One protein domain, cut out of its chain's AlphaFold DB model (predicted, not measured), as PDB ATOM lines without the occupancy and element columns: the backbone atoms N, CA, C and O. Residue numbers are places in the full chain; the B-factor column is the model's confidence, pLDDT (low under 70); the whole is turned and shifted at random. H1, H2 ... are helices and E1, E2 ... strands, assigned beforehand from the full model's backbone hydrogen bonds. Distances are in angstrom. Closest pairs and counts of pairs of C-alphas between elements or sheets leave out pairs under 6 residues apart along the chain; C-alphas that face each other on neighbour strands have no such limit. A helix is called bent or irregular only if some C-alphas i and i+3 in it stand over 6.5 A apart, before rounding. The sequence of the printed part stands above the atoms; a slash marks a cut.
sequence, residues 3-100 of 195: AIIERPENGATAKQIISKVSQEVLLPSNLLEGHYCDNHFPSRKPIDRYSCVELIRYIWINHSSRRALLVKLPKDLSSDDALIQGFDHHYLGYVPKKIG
ATOM      1  N   ALA A   3     194.315 180.695 103.802       90.38
ATOM      2  CA  ALA A   3     193.598 179.544 104.344       90.38
ATOM      3  C   ALA A   3     192.362 180.015 105.116       90.38
ATOM      4  O   ALA A   3     192.408 181.054 105.776       90.38
ATOM      5  N   ILE A   4     191.271 179.259 105.042       90.75
ATOM      6  CA  ILE A   4     190.016 179.574 105.721       90.75
ATOM      7  C   ILE A   4     189.715 178.463 106.709       90.75
ATOM      8  O   ILE A   4     189.636 177.288 106.348       90.75
ATOM      9  N   ILE A   5     189.576 178.852 107.970       90.44
ATOM     10  CA  ILE A   5     189.391 177.924 109.078       90.44
ATOM     11  C   ILE A   5     188.159 178.358 109.856       90.44
ATOM     12  O   ILE A   5     188.081 179.492 110.322       90.44
ATOM     13  N   GLU A   6     187.190 177.465 109.994       89.19
ATOM     14  CA  GLU A   6     186.045 177.657 110.868       89.19
ATOM     15  C   GLU A   6     186.514 177.779 112.313       89.19
ATOM     16  O   GLU A   6     187.350 177.010 112.793       89.19
ATOM     17  N   ARG A   7     185.982 178.769 113.026       85.62
ATOM     18  CA  ARG A   7     186.248 178.898 114.448       85.62
ATOM     19  C   ARG A   7     185.517 177.762 115.175       85.62
ATOM     20  O   ARG A   7     184.290 177.737 115.113       85.62
ATOM     21  N   PRO A   8     186.227 176.884 115.902       78.88
ATOM     22  CA  PRO A   8     185.586 175.821 116.664       78.88
ATOM     23  C   PRO A   8     184.672 176.387 117.756       78.88
ATOM     24  O   PRO A   8     184.939 177.446 118.340       78.88
ATOM     25  N   GLU A   9     183.599 175.654 118.052       74.69
ATOM     26  CA  GLU A   9     182.563 176.047 119.021       74.69
ATOM     27  C   GLU A   9     183.108 176.228 120.441       74.69
ATOM     28  O   GLU A   9     182.606 177.049 121.206       74.69
ATOM     29  N   ASN A  10     184.214 175.549 120.760       74.75
ATOM     30  CA  ASN A  10     184.948 175.685 122.020       74.75
ATOM     31  C   ASN A  10     185.564 177.083 122.248       74.75
ATOM     32  O   ASN A  10     186.225 177.318 123.259       74.75
ATOM     33  N   GLY A  11     185.375 178.018 121.314       70.56
ATOM     34  CA  GLY A  11     185.720 179.417 121.497       70.56
ATOM     35  C   GLY A  11     187.179 179.746 121.207       70.56
ATOM     36  O   GLY A  11     187.594 180.856 121.556       70.56
ATOM     37  N   ALA A  12     187.932 178.870 120.527       79.88
ATOM     38  CA  ALA A  12     189.343 179.104 120.222       79.88
ATOM     39  C   ALA A  12     189.596 180.516 119.662       79.88
ATOM     40  O   ALA A  12     188.868 181.037 118.807       79.88
ATOM     41  N   THR A  13     190.630 181.162 120.193       85.50
ATOM     42  CA  THR A  13     191.055 182.508 119.803       85.50
ATOM     43  C   THR A  13     191.827 182.471 118.484       85.50
ATOM     44  O   THR A  13     192.424 181.454 118.130       85.50
ATOM     45  N   ALA A  14     191.896 183.600 117.769       86.19
ATOM     46  CA  ALA A  14     192.707 183.702 116.553       86.19
ATOM     47  C   ALA A  14     194.166 183.318 116.812       86.19
ATOM     48  O   ALA A  14     194.770 182.652 115.982       86.19
ATOM     49  N   LYS A  15     194.714 183.670 117.983       88.31
ATOM     50  CA  LYS A  15     196.081 183.299 118.369       88.31
ATOM     51  C   LYS A  15     196.272 181.783 118.438       88.31
ATOM     52  O   LYS A  15     197.278 181.290 117.947       88.31
ATOM     53  N   GLN A  16     195.310 181.053 119.004       89.38
ATOM     54  CA  GLN A  16     195.368 179.588 119.080       89.38
ATOM     55  C   GLN A  16     195.279 178.952 117.690       89.38
ATOM     56  O   GLN A  16     196.070 178.067 117.375       89.38
ATOM     57  N   ILE A  17     194.377 179.446 116.836       88.56
ATOM     58  CA  ILE A  17     194.248 178.959 115.457       88.56
ATOM     59  C   ILE A  17     195.533 179.248 114.669       88.56
ATOM     60  O   ILE A  17     196.079 178.342 114.054       88.56
ATOM     61  N   ILE A  18     196.069 180.470 114.741       91.19
ATOM     62  CA  ILE A  18     197.327 180.851 114.080       91.19
ATOM     63  C   ILE A  18     198.499 180.013 114.597       91.19
ATOM     64  O   ILE A  18     199.317 179.564 113.801       91.19
ATOM     65  N   SER A  19     198.579 179.769 115.908       89.94
ATOM     66  CA  SER A  19     199.621 178.919 116.491       89.94
ATOM     67  C   SER A  19     199.540 177.489 115.966       89.94
ATOM     68  O   SER A  19     200.571 176.885 115.692       89.94
ATOM     69  N   LYS A  20     198.329 176.954 115.791       89.81
ATOM     70  CA  LYS A  20     198.140 175.626 115.215       89.81
ATOM     71  C   LYS A  20     198.497 175.606 113.725       89.81
ATOM     72  O   LYS A  20     199.280 174.768 113.310       89.81
ATOM     73  N   VAL A  21     198.052 176.589 112.936       89.50
ATOM     74  CA  VAL A  21     198.471 176.735 111.523       89.50
ATOM     75  C   VAL A  21     199.993 176.839 111.398       89.50
ATOM     76  O   VAL A  21     200.583 176.242 110.506       89.50
ATOM     77  N   SER A  22     200.637 177.581 112.296       88.94
ATOM     78  CA  SER A  22     202.093 177.722 112.363       88.94
ATOM     79  C   SER A  22     202.795 176.371 112.533       88.94
ATOM     80  O   SER A  22     203.789 176.123 111.847       88.94
ATOM     81  N   GLN A  23     202.248 175.492 113.377       89.75
ATOM     82  CA  GLN A  23     202.743 174.128 113.576       89.75
ATOM     83  C   GLN A  23     202.530 173.260 112.330       89.75
ATOM     84  O   GLN A  23     203.495 172.678 111.843       89.75
ATOM     85  N   GLU A  24     201.318 173.243 111.764       88.19
ATOM     86  CA  GLU A  24     200.996 172.407 110.592       88.19
ATOM     87  C   GLU A  24     201.788 172.808 109.337       88.19
ATOM     88  O   GLU A  24     202.139 171.978 108.502       88.19
ATOM     89  N   VAL A  25     202.073 174.103 109.180       85.75
ATOM     90  CA  VAL A  25     202.690 174.662 107.966       85.75
ATOM     91  C   VAL A  25     204.206 174.871 108.117       85.75
ATOM     92  O   VAL A  25     204.883 175.298 107.173       85.75
ATOM     93  N   LEU A  26     204.757 174.559 109.296       86.00
ATOM     94  CA  LEU A  26     206.166 174.768 109.646       86.00
ATOM     95  C   LEU A  26     206.613 176.211 109.350       86.00
ATOM     96  O   LEU A  26     207.657 176.459 108.741       86.00
ATOM     97  N   LEU A  27     205.776 177.178 109.731       84.44
ATOM     98  CA  LEU A  27     206.039 178.607 109.575       84.44
ATOM     99  C   LEU A  27     205.957 179.300 110.932       84.44
ATOM    100  O   LEU A  27     205.001 179.053 111.660       84.44
ATOM    101  N   PRO A  28     206.879 180.217 111.259       85.38
ATOM    102  CA  PRO A  28     206.773 181.048 112.453       85.38
ATOM    103  C   PRO A  28     205.428 181.787 112.546       85.38
ATOM    104  O   PRO A  28     204.989 182.427 111.589       85.38
ATOM    105  N   SER A  29     204.773 181.721 113.708       84.06
ATOM    106  CA  SER A  29     203.445 182.318 113.936       84.06
ATOM    107  C   SER A  29     203.423 183.840 113.778       84.06
ATOM    108  O   SER A  29     202.396 184.401 113.408       84.06
ATOM    109  N   ASN A  30     204.557 184.511 113.987       85.56
ATOM    110  CA  ASN A  30     204.733 185.948 113.758       85.56
ATOM    111  C   ASN A  30     204.720 186.345 112.270       85.56
ATOM    112  O   ASN A  30     204.591 187.527 111.970       85.56
ATOM    113  N   LEU A  31     204.845 185.386 111.346       85.62
ATOM    114  CA  LEU A  31     204.744 185.613 109.899       85.62
ATOM    115  C   LEU A  31     203.335 185.340 109.354       85.62
ATOM    116  O   LEU A  31     203.100 185.477 108.152       85.62
ATOM    117  N   LEU A  32     202.407 184.926 110.219       87.38
ATOM    118  CA  LEU A  32     201.029 184.624 109.862       87.38
ATOM    119  C   LEU A  32     200.116 185.765 110.312       87.38
ATOM    120  O   LEU A  32     200.043 186.103 111.492       87.38
ATOM    121  N   GLU A  33     199.371 186.328 109.366       88.12
ATOM    122  CA  GLU A  33     198.338 187.327 109.652       88.12
ATOM    123  C   GLU A  33     196.965 186.648 109.625       88.12
ATOM    124  O   GLU A  33     196.633 185.948 108.667       88.12
ATOM    125  N   GLY A  34     196.159 186.846 110.669       88.19
ATOM    126  CA  GLY A  34     194.796 186.324 110.756       88.19
ATOM    127  C   GLY A  34     193.758 187.439 110.726       88.19
ATOM    128  O   GLY A  34     193.915 188.466 111.383       88.19
ATOM    129  N   HIS A  35     192.667 187.219 109.999       88.38
ATOM    130  CA  HIS A  35     191.558 188.153 109.874       88.38
ATOM    131  C   HIS A  35     190.234 187.423 110.089       88.38
ATOM    132  O   HIS A  35     189.947 186.438 109.415       88.38
ATOM    133  N   TYR A  36     189.401 187.912 111.002       87.06
ATOM    134  CA  TYR A  36     188.075 187.336 111.217       87.06
ATOM    135  C   TYR A  36     187.129 187.659 110.057       87.06
ATOM    136  O   TYR A  36     187.058 188.799 109.595       87.06
ATOM    137  N   CYS A  37     186.390 186.660 109.583       83.50
ATOM    138  CA  CYS A  37     185.307 186.809 108.612       83.50
ATOM    139  C   CYS A  37     183.968 186.959 109.347       83.50
ATOM    140  O   CYS A  37     183.068 186.145 109.184       83.50
ATOM    141  N   ASP A  38     183.857 187.955 110.220       77.00
ATOM    142  CA  ASP A  38     182.638 188.279 110.953       77.00
ATOM    143  C   ASP A  38     181.920 189.501 110.350       77.00
ATOM    144  O   ASP A  38     182.519 190.307 109.637       77.00
ATOM    145  N   ASN A  39     180.625 189.640 110.659       62.50
ATOM    146  CA  ASN A  39     179.697 190.624 110.069       62.50
ATOM    147  C   ASN A  39     180.094 192.107 110.246       62.50
ATOM    148  O   ASN A  39     179.425 192.990 109.713       62.50
ATOM    149  N   HIS A  40     181.194 192.409 110.938       59.56
ATOM    150  CA  HIS A  40     181.769 193.750 111.061       59.56
ATOM    151  C   HIS A  40     182.620 194.120 109.838       59.56
ATOM    152  O   HIS A  40     183.780 194.527 109.944       59.56
ATOM    153  N   PHE A  41     182.052 193.966 108.644       63.75
ATOM    154  CA  PHE A  41     182.715 194.377 107.418       63.75
ATOM    155  C   PHE A  41     182.473 195.879 107.167       63.75
ATOM    156  O   PHE A  41     181.325 196.322 107.243       63.75
ATOM    157  N   PRO A  42     183.506 196.702 106.888       58.12
ATOM    158  CA  PRO A  42     183.342 198.150 106.762       58.12
ATOM    159  C   PRO A  42     182.496 198.513 105.530       58.12
ATOM    160  O   PRO A  42     183.001 198.648 104.416       58.12
ATOM    161  N   SER A  43     181.192 198.714 105.745       60.12
ATOM    162  CA  SER A  43     180.190 198.893 104.683       60.12
ATOM    163  C   SER A  43     180.341 200.181 103.867       60.12
ATOM    164  O   SER A  43     179.777 200.292 102.781       60.12
ATOM    165  N   ARG A  44     181.099 201.165 104.366       68.56
ATOM    166  CA  ARG A  44     181.179 202.511 103.767       68.56
ATOM    167  C   ARG A  44     182.236 202.653 102.677       68.56
ATOM    168  O   ARG A  44     182.174 203.588 101.883       68.56
ATOM    169  N   LYS A  45     183.233 201.768 102.638       82.69
ATOM    170  CA  LYS A  45     184.316 201.846 101.652       82.69
ATOM    171  C   LYS A  45     183.847 201.190 100.338       82.69
ATOM    172  O   LYS A  45     183.281 200.100 100.400       82.69
ATOM    173  N   PRO A  46     184.062 201.810  99.161       84.94
ATOM    174  CA  PRO A  46     183.676 201.206  97.885       84.94
ATOM    175  C   PRO A  46     184.513 199.951  97.601       84.94
ATOM    176  O   PRO A  46     185.716 199.938  97.890       84.94
ATOM    177  N   ILE A  47     183.891 198.930  96.996       85.69
ATOM    178  CA  ILE A  47     184.524 197.630  96.681       85.69
ATOM    179  C   ILE A  47     185.813 197.821  95.868       85.69
ATOM    180  O   ILE A  47     186.803 197.131  96.099       85.69
ATOM    181  N   ASP A  48     185.863 198.823  94.984       84.81
ATOM    182  CA  ASP A  48     187.044 199.153  94.174       84.81
ATOM    183  C   ASP A  48     188.303 199.457  94.989       84.81
ATOM    184  O   ASP A  48     189.420 199.329  94.485       84.81
ATOM    185  N   ARG A  49     188.141 199.879  96.246       87.12
ATOM    186  CA  ARG A  49     189.245 200.220  97.146       87.12
ATOM    187  C   ARG A  49     189.620 199.068  98.073       87.12
ATOM    188  O   ARG A  49     190.545 199.221  98.870       87.12
ATOM    189  N   TYR A  50     188.917 197.938  98.020       89.50
ATOM    190  CA  TYR A  50     189.218 196.799  98.879       89.50
ATOM    191  C   TYR A  50     190.553 196.158  98.481       89.50
ATOM    192  O   TYR A  50     190.889 196.004  97.298       89.50
ATOM    193  N   SER A  51     191.327 195.817  99.505       89.38
ATOM    194  CA  SER A  51     192.472 194.916  99.441       89.38
ATOM    195  C   SER A  51     192.010 193.487  99.142       89.38
ATOM    196  O   SER A  51     190.835 193.159  99.298       89.38
ATOM    197  N   CYS A  52     192.928 192.602  98.745       89.19
ATOM    198  CA  CYS A  52     192.586 191.197  98.497       89.19
ATOM    199  C   CYS A  52     191.980 190.520  99.736       89.19
ATOM    200  O   CYS A  52     191.017 189.773  99.610       89.19
ATOM    201  N   VAL A  53     192.495 190.832 100.931       89.62
ATOM    202  CA  VAL A  53     191.967 190.332 102.213       89.62
ATOM    203  C   VAL A  53     190.519 190.771 102.412       89.62
ATOM    204  O   VAL A  53     189.657 189.958 102.728       89.62
ATOM    205  N   GLU A  54     190.246 192.063 102.214       89.62
ATOM    206  CA  GLU A  54     188.902 192.630 102.321       89.62
ATOM    207  C   GLU A  54     187.945 191.989 101.305       89.62
ATOM    208  O   GLU A  54     186.841 191.604 101.676       89.62
ATOM    209  N   LEU A  55     188.370 191.796 100.053       90.75
ATOM    210  CA  LEU A  55     187.551 191.139  99.030       90.75
ATOM    211  C   LEU A  55     187.219 189.689  99.400       90.75
ATOM    212  O   LEU A  55     186.061 189.295  99.310       90.75
ATOM    213  N   ILE A  56     188.201 188.907  99.856       90.38
ATOM    214  CA  ILE A  56     187.986 187.501 100.237       90.38
ATOM    215  C   ILE A  56     187.039 187.398 101.430       90.38
ATOM    216  O   ILE A  56     186.116 186.592 101.406       90.38
ATOM    217  N   ARG A  57     187.229 188.241 102.451       89.38
ATOM    218  CA  ARG A  57     186.320 188.320 103.602       89.38
ATOM    219  C   ARG A  57     184.900 188.677 103.164       89.38
ATOM    220  O   ARG A  57     183.962 188.027 103.603       89.38
ATOM    221  N   TYR A  58     184.751 189.677 102.291       89.31
ATOM    222  CA  TYR A  58     183.449 190.076 101.761       89.31
ATOM    223  C   TYR A  58     182.769 188.917 101.029       89.31
ATOM    224  O   TYR A  58     181.611 188.624 101.299       89.31
ATOM    225  N   ILE A  59     183.486 188.229 100.139       89.81
ATOM    226  CA  ILE A  59     182.954 187.070  99.417       89.81
ATOM    227  C   ILE A  59     182.557 185.967 100.400       89.81
ATOM    228  O   ILE A  59     181.438 185.478 100.327       89.81
ATOM    229  N   TRP A  60     183.426 185.623 101.356       89.00
ATOM    230  CA  TRP A  60     183.160 184.558 102.324       89.00
ATOM    231  C   TRP A  60     181.905 184.822 103.154       89.00
ATOM    232  O   TRP A  60     181.057 183.947 103.245       89.00
ATOM    233  N   ILE A  61     181.761 186.026 103.715       86.94
ATOM    234  CA  ILE A  61     180.608 186.401 104.552       86.94
ATOM    235  C   ILE A  61     179.289 186.284 103.779       86.94
ATOM    236  O   ILE A  61     178.266 185.927 104.353       86.94
ATOM    237  N   ASN A  62     179.305 186.598 102.482       85.81
ATOM    238  CA  ASN A  62     178.110 186.530 101.642       85.81
ATOM    239  C   ASN A  62     177.872 185.138 101.042       85.81
ATOM    240  O   ASN A  62     176.752 184.833 100.656       85.81
ATOM    241  N   HIS A  63     178.907 184.304 100.964       84.19
ATOM    242  CA  HIS A  63     178.810 182.925 100.494       84.19
ATOM    243  C   HIS A  63     178.436 181.944 101.617       84.19
ATOM    244  O   HIS A  63     177.685 181.001 101.398       84.19
ATOM    245  N   SER A  64     178.961 182.148 102.829       80.38
ATOM    246  CA  SER A  64     178.794 181.259 103.978       80.38
ATOM    247  C   SER A  64     178.497 182.055 105.246       80.38
ATOM    248  O   SER A  64     179.199 183.002 105.591       80.38
ATOM    249  N   SER A  65     177.490 181.615 106.000       69.88
ATOM    250  CA  SER A  65     177.106 182.196 107.293       69.88
ATOM    251  C   SER A  65     178.018 181.776 108.460       69.88
ATOM    252  O   SER A  65     177.789 182.176 109.605       69.88
ATOM    253  N   ARG A  66     179.061 180.974 108.198       76.75
ATOM    254  CA  ARG A  66     179.960 180.420 109.220       76.75
ATOM    255  C   ARG A  66     180.982 181.436 109.723       76.75
ATOM    256  O   ARG A  66     181.548 182.229 108.968       76.75
ATOM    257  N   ARG A  67     181.306 181.347 111.016       83.12
ATOM    258  CA  ARG A  67     182.341 182.165 111.668       83.12
ATOM    259  C   ARG A  67     183.724 181.630 111.307       83.12
ATOM    260  O   ARG A  67     184.225 180.728 111.969       83.12
ATOM    261  N   ALA A  68     184.357 182.204 110.291       88.31
ATOM    262  CA  ALA A  68     185.686 181.781 109.852       88.31
ATOM    263  C   ALA A  68     186.804 182.758 110.254       88.31
ATOM    264  O   ALA A  68     186.590 183.955 110.467       88.31
ATOM    265  N   LEU A  69     188.023 182.232 110.331       90.81
ATOM    266  CA  LEU A  69     189.277 182.965 110.390       90.81
ATOM    267  C   LEU A  69     190.026 182.761 109.068       90.81
ATOM    268  O   LEU A  69     190.365 181.638 108.695       90.81
ATOM    269  N   LEU A  70     190.304 183.863 108.379       91.94
ATOM    270  CA  LEU A  70     191.147 183.912 107.194       91.94
ATOM    271  C   LEU A  70     192.604 184.094 107.621       91.94
ATOM    272  O   LEU A  70     192.953 185.127 108.189       91.94
ATOM    273  N   VAL A  71     193.463 183.129 107.318       91.81
ATOM    274  CA  VAL A  71     194.897 183.185 107.619       91.81
ATOM    275  C   VAL A  71     195.675 183.431 106.330       91.81
ATOM    276  O   VAL A  71     195.619 182.643 105.387       91.81
ATOM    277  N   LYS A  72     196.405 184.542 106.265       91.19
ATOM    278  CA  LYS A  72     197.293 184.877 105.152       91.19
ATOM    279  C   LYS A  72     198.601 184.110 105.303       91.19
ATOM    280  O   LYS A  72     199.294 184.240 106.310       91.19
ATOM    281  N   LEU A  73     198.944 183.348 104.269       87.25
ATOM    282  CA  LEU A  73     200.170 182.563 104.215       87.25
ATOM    283  C   LEU A  73     201.207 183.270 103.318       87.25
ATOM    284  O   LEU A  73     200.860 183.677 102.198       87.25
ATOM    285  N   PRO A  74     202.471 183.412 103.766       81.00
ATOM    286  CA  PRO A  74     203.523 184.114 103.021       81.00
ATOM    287  C   PRO A  74     203.990 183.349 101.772       81.00
ATOM    288  O   PRO A  74     204.447 183.962 100.807       81.00
ATOM    289  N   LYS A  75     203.824 182.023 101.766       78.88
ATOM    290  CA  LYS A  75     204.112 181.128 100.640       78.88
ATOM    291  C   LYS A  75     202.847 180.393 100.210       78.88
ATOM    292  O   LYS A  75     201.905 180.261 100.991       78.88
ATOM    293  N   ASP A  76     202.832 179.939  98.964       74.94
ATOM    294  CA  ASP A  76     201.815 178.997  98.508       74.94
ATOM    295  C   ASP A  76     202.209 177.593  98.993       74.94
ATOM    296  O   ASP A  76     203.393 177.247  99.010       74.94
ATOM    297  N   LEU A  77     201.231 176.821  99.467       69.81
ATOM    298  CA  LEU A  77     201.444 175.446  99.912       69.81
ATOM    299  C   LEU A  77     201.367 174.503  98.716       69.81
ATOM    300  O   LEU A  77     200.542 174.695  97.826       69.81
ATOM    301  N   SER A  78     202.229 173.488  98.709       67.44
ATOM    302  CA  SER A  78     202.206 172.408  97.719       67.44
ATOM    303  C   SER A  78     201.000 171.482  97.907       67.44
ATOM    304  O   SER A  78     200.438 171.027  96.918       67.44
ATOM    305  N   SER A  79     200.593 171.246  99.157       72.88
ATOM    306  CA  SER A  79     199.369 170.543  99.554       72.88
ATOM    307  C   SER A  79     198.808 171.161 100.841       72.88
ATOM    308  O   SER A  79     199.559 171.716 101.648       72.88
ATOM    309  N   ASP A  80     197.493 171.087 101.032       80.50
ATOM    310  CA  ASP A  80     196.779 171.470 102.252       80.50
ATOM    311  C   ASP A  80     196.483 170.271 103.181       80.50
ATOM    312  O   ASP A  80     195.816 170.453 104.198       80.50
ATOM    313  N   ASP A  81     197.035 169.079 102.906       83.62
ATOM    314  CA  ASP A  81     196.819 167.852 103.699       83.62
ATOM    315  C   ASP A  81     197.106 168.032 105.194       83.62
ATOM    316  O   ASP A  81     196.332 167.572 106.031       83.62
ATOM    317  N   ALA A  82     198.179 168.746 105.549       83.62
ATOM    318  CA  ALA A  82     198.512 169.022 106.948       83.62
ATOM    319  C   ALA A  82     197.431 169.874 107.638       83.62
ATOM    320  O   ALA A  82     197.046 169.617 108.775       83.62
ATOM    321  N   LEU A  83     196.863 170.857 106.927       87.00
ATOM    322  CA  LEU A  83     195.761 171.667 107.450       87.00
ATOM    323  C   LEU A  83     194.463 170.860 107.539       87.00
ATOM    324  O   LEU A  83     193.710 171.032 108.498       87.00
ATOM    325  N   ILE A  84     194.221 169.966 106.579       86.75
ATOM    326  CA  ILE A  84     193.088 169.040 106.609       86.75
ATOM    327  C   ILE A  84     193.201 168.107 107.817       86.75
ATOM    328  O   ILE A  84     192.232 167.972 108.549       86.75
ATOM    329  N   GLN A  85     194.361 167.508 108.075       85.62
ATOM    330  CA  GLN A  85     194.560 166.621 109.226       85.62
ATOM    331  C   GLN A  85     194.498 167.382 110.556       85.62
ATOM    332  O   GLN A  85     193.870 166.921 111.508       85.62
ATOM    333  N   GLY A  86     195.098 168.573 110.619       84.88
ATOM    334  CA  GLY A  86     195.146 169.378 111.835       84.88
ATOM    335  C   GLY A  86     193.790 169.962 112.238       84.88
ATOM    336  O   GLY A  86     193.457 170.001 113.424       84.88
ATOM    337  N   PHE A  87     192.986 170.442 111.291       86.44
ATOM    338  CA  PHE A  87     191.711 171.118 111.581       86.44
ATOM    339  C   PHE A  87     190.474 170.283 111.235       86.44
ATOM    340  O   PHE A  87     189.365 170.660 111.620       86.44
ATOM    341  N   ASP A  88     190.656 169.153 110.557       85.31
ATOM    342  CA  ASP A  88     189.609 168.221 110.149       85.31
ATOM    343  C   ASP A  88     188.435 168.937 109.457       85.31
ATOM    344  O   ASP A  88     188.581 169.519 108.373       85.31
ATOM    345  N   HIS A  89     187.257 168.939 110.079       83.94
ATOM    346  CA  HIS A  89     186.063 169.555 109.529       83.94
ATOM    347  C   HIS A  89     186.054 171.078 109.625       83.94
ATOM    348  O   HIS A  89     185.310 171.710 108.879       83.94
ATOM    349  N   HIS A  90     186.916 171.658 110.460       87.12
ATOM    350  CA  HIS A  90     187.068 173.101 110.582       87.12
ATOM    351  C   HIS A  90     187.935 173.696 109.469       87.12
ATOM    352  O   HIS A  90     187.982 174.914 109.324       87.12
ATOM    353  N   TYR A  91     188.634 172.886 108.668       88.75
ATOM    354  CA  TYR A  91     189.325 173.402 107.492       88.75
ATOM    355  C   TYR A  91     188.349 173.567 106.325       88.75
ATOM    356  O   TYR A  91     187.830 172.585 105.791       88.75
ATOM    357  N   LEU A  92     188.119 174.814 105.916       86.19
ATOM    358  CA  LEU A  92     187.127 175.161 104.894       86.19
ATOM    359  C   LEU A  92     187.735 175.304 103.492       86.19
ATOM    360  O   LEU A  92     186.995 175.413 102.518       86.19
ATOM    361  N   GLY A  93     189.065 175.288 103.388       88.00
ATOM    362  CA  GLY A  93     189.805 175.378 102.132       88.00
ATOM    363  C   GLY A  93     190.749 176.576 102.077       88.00
ATOM    364  O   GLY A  93     191.078 177.206 103.090       88.00
ATOM    365  N   TYR A  94     191.207 176.899 100.872       87.31
ATOM    366  CA  TYR A  94     192.129 177.992 100.611       87.31
ATOM    367  C   TYR A  94     191.777 178.788  99.356       87.31
ATOM    368  O   TYR A  94     191.125 178.306  98.436       87.31
ATOM    369  N   VAL A  95     192.286 180.019  99.308       88.06
ATOM    370  CA  VAL A  95     192.257 180.899  98.141       88.06
ATOM    371  C   VAL A  95     193.660 180.941  97.519       88.06
ATOM    372  O   VAL A  95     194.602 181.470  98.138       88.06
ATOM    373  N   PRO A  96     193.837 180.387  96.302       83.25
ATOM    374  CA  PRO A  96     195.094 180.449  95.568       83.25
ATOM    375  C   PRO A  96     195.567 181.890  95.331       83.25
ATOM    376  O   PRO A  96     194.786 182.770  94.970       83.25
ATOM    377  N   LYS A  97     196.880 182.134  95.423       80.88
ATOM    378  CA  LYS A  97     197.471 183.455  95.131       80.88
ATOM    379  C   LYS A  97     197.272 183.893  93.671       80.88
ATOM    380  O   LYS A  97     197.198 185.089  93.400       80.88
ATOM    381  N   LYS A  98     197.135 182.930  92.751       81.44
ATOM    382  CA  LYS A  98     196.998 183.140  91.297       81.44
ATOM    383  C   LYS A  98     195.674 183.760  90.833       81.44
ATOM    384  O   LYS A  98     195.610 184.214  89.701       81.44
ATOM    385  N   ILE A  99     194.633 183.787  91.673       82.06
ATOM    386  CA  ILE A  99     193.297 184.285  91.287       82.06
ATOM    387  C   ILE A  99     193.329 185.777  90.911       82.06
ATOM    388  O   ILE A  99     192.574 186.225  90.052       82.06
ATOM    389  N   GLY A 100     194.253 186.543  91.499       83.75
ATOM    390  CA  GLY A 100     194.407 187.964  91.209       83.75
ATOM    391  C   GLY A 100     193.285 188.830  91.795       83.75
ATOM    392  O   GLY A 100     192.199 188.375  92.149       83.75
TER     393      GLY A 100
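Overview. This is residues 3 to 100 of the 195 residues of an uncharacterized protein of Polynucleobacter sp. 24-46-87 (UniProt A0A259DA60). A strongly twisted sheet of four strands forms the middle layer of a three-layer domain, with H1 and H3 side by side on one face and H2 alone covering part of the other. The long link of residues 38 to 51 makes a wide loop between E2 and H2, and the short H4 ends the printed part off the sheet. The printed part has 98 residues, with four named helices and four named strands in the order E1, H1, E2, H2, E3, H3, E4, H4. The sheet's order is E2, E3, E1, E4, antiparallel throughout, and the class is mixed, helices and strands. The whole is compact, with a radius of gyration of the C-alphas of 13.3 A and spans of 37 by 31 by 23 A.

Along the chain. E1, residues 3 to 6, begins with C-alpha 3 at (193.598, 179.544, 104.344). H1 is residues 14 to 25, 16.0 A long, and E2 residues 33 to 37, 13.1 A. H2, residues 52 to 63, is 16.2 A long from C-alpha 52 at (192.586, 191.197, 98.497). E3 is residues 68 to 72, 12.9 A. H3, residues 81 to 90, is irregular, with C-alphas 86 and 89 9.4 A apart. E4 is residues 91 to 95, 12.3 A. H4, residues 97 to 100, is only just irregular, with C-alphas 97 and 100 6.7 A apart; it ends with C-alpha 100 at (194.407, 187.964, 91.209).

Arrangement. Inner strand E1 pairs with E3, N 5 to O 69 at 3.0 A, and with E4, N 4 to O 93 at 2.8 A. E3 pairs with E2, N 35 to O 70 at 2.8 A. E1, H1, E2 and E3, H3, E4 are split strand-helix-strand units, each with another strand between its two same-way strands and a right-handed crossover. H1 is on the sheet at a height of 9.4 A; its closest C-alphas to E2 are those of Ala 14 and Gly 34, 6.7 A. With residues 20 to 25 alone, H1 touches H3 on the same face, Glu 24 and Ala 82 having the closest C-alphas, 5.6 A, at a shallow tilt of 32 degrees, opposite ways. H2 is on the opposite face, height 8.2 A, along the strands at 22 degrees to E3 on the local plane; its closest C-alphas to E2 are those of Arg 57 and Cys 37, 5.3 A. H4 is not on the sheet. Each O i to N i+4 pair is within hydrogen-bond range in H1 and H2, 4 of 6 in H3; H4 is too short for one.

Size, cuts and confidence. The C-alphas farthest apart are those of Arg 44 and Gln 85, 38.7 A. The printed part has no cut. The link from E2 to H2 is long. Mean pLDDT of the printed part is 83.8; residues 39 to 44, 65 and 77 to 78 are under 70.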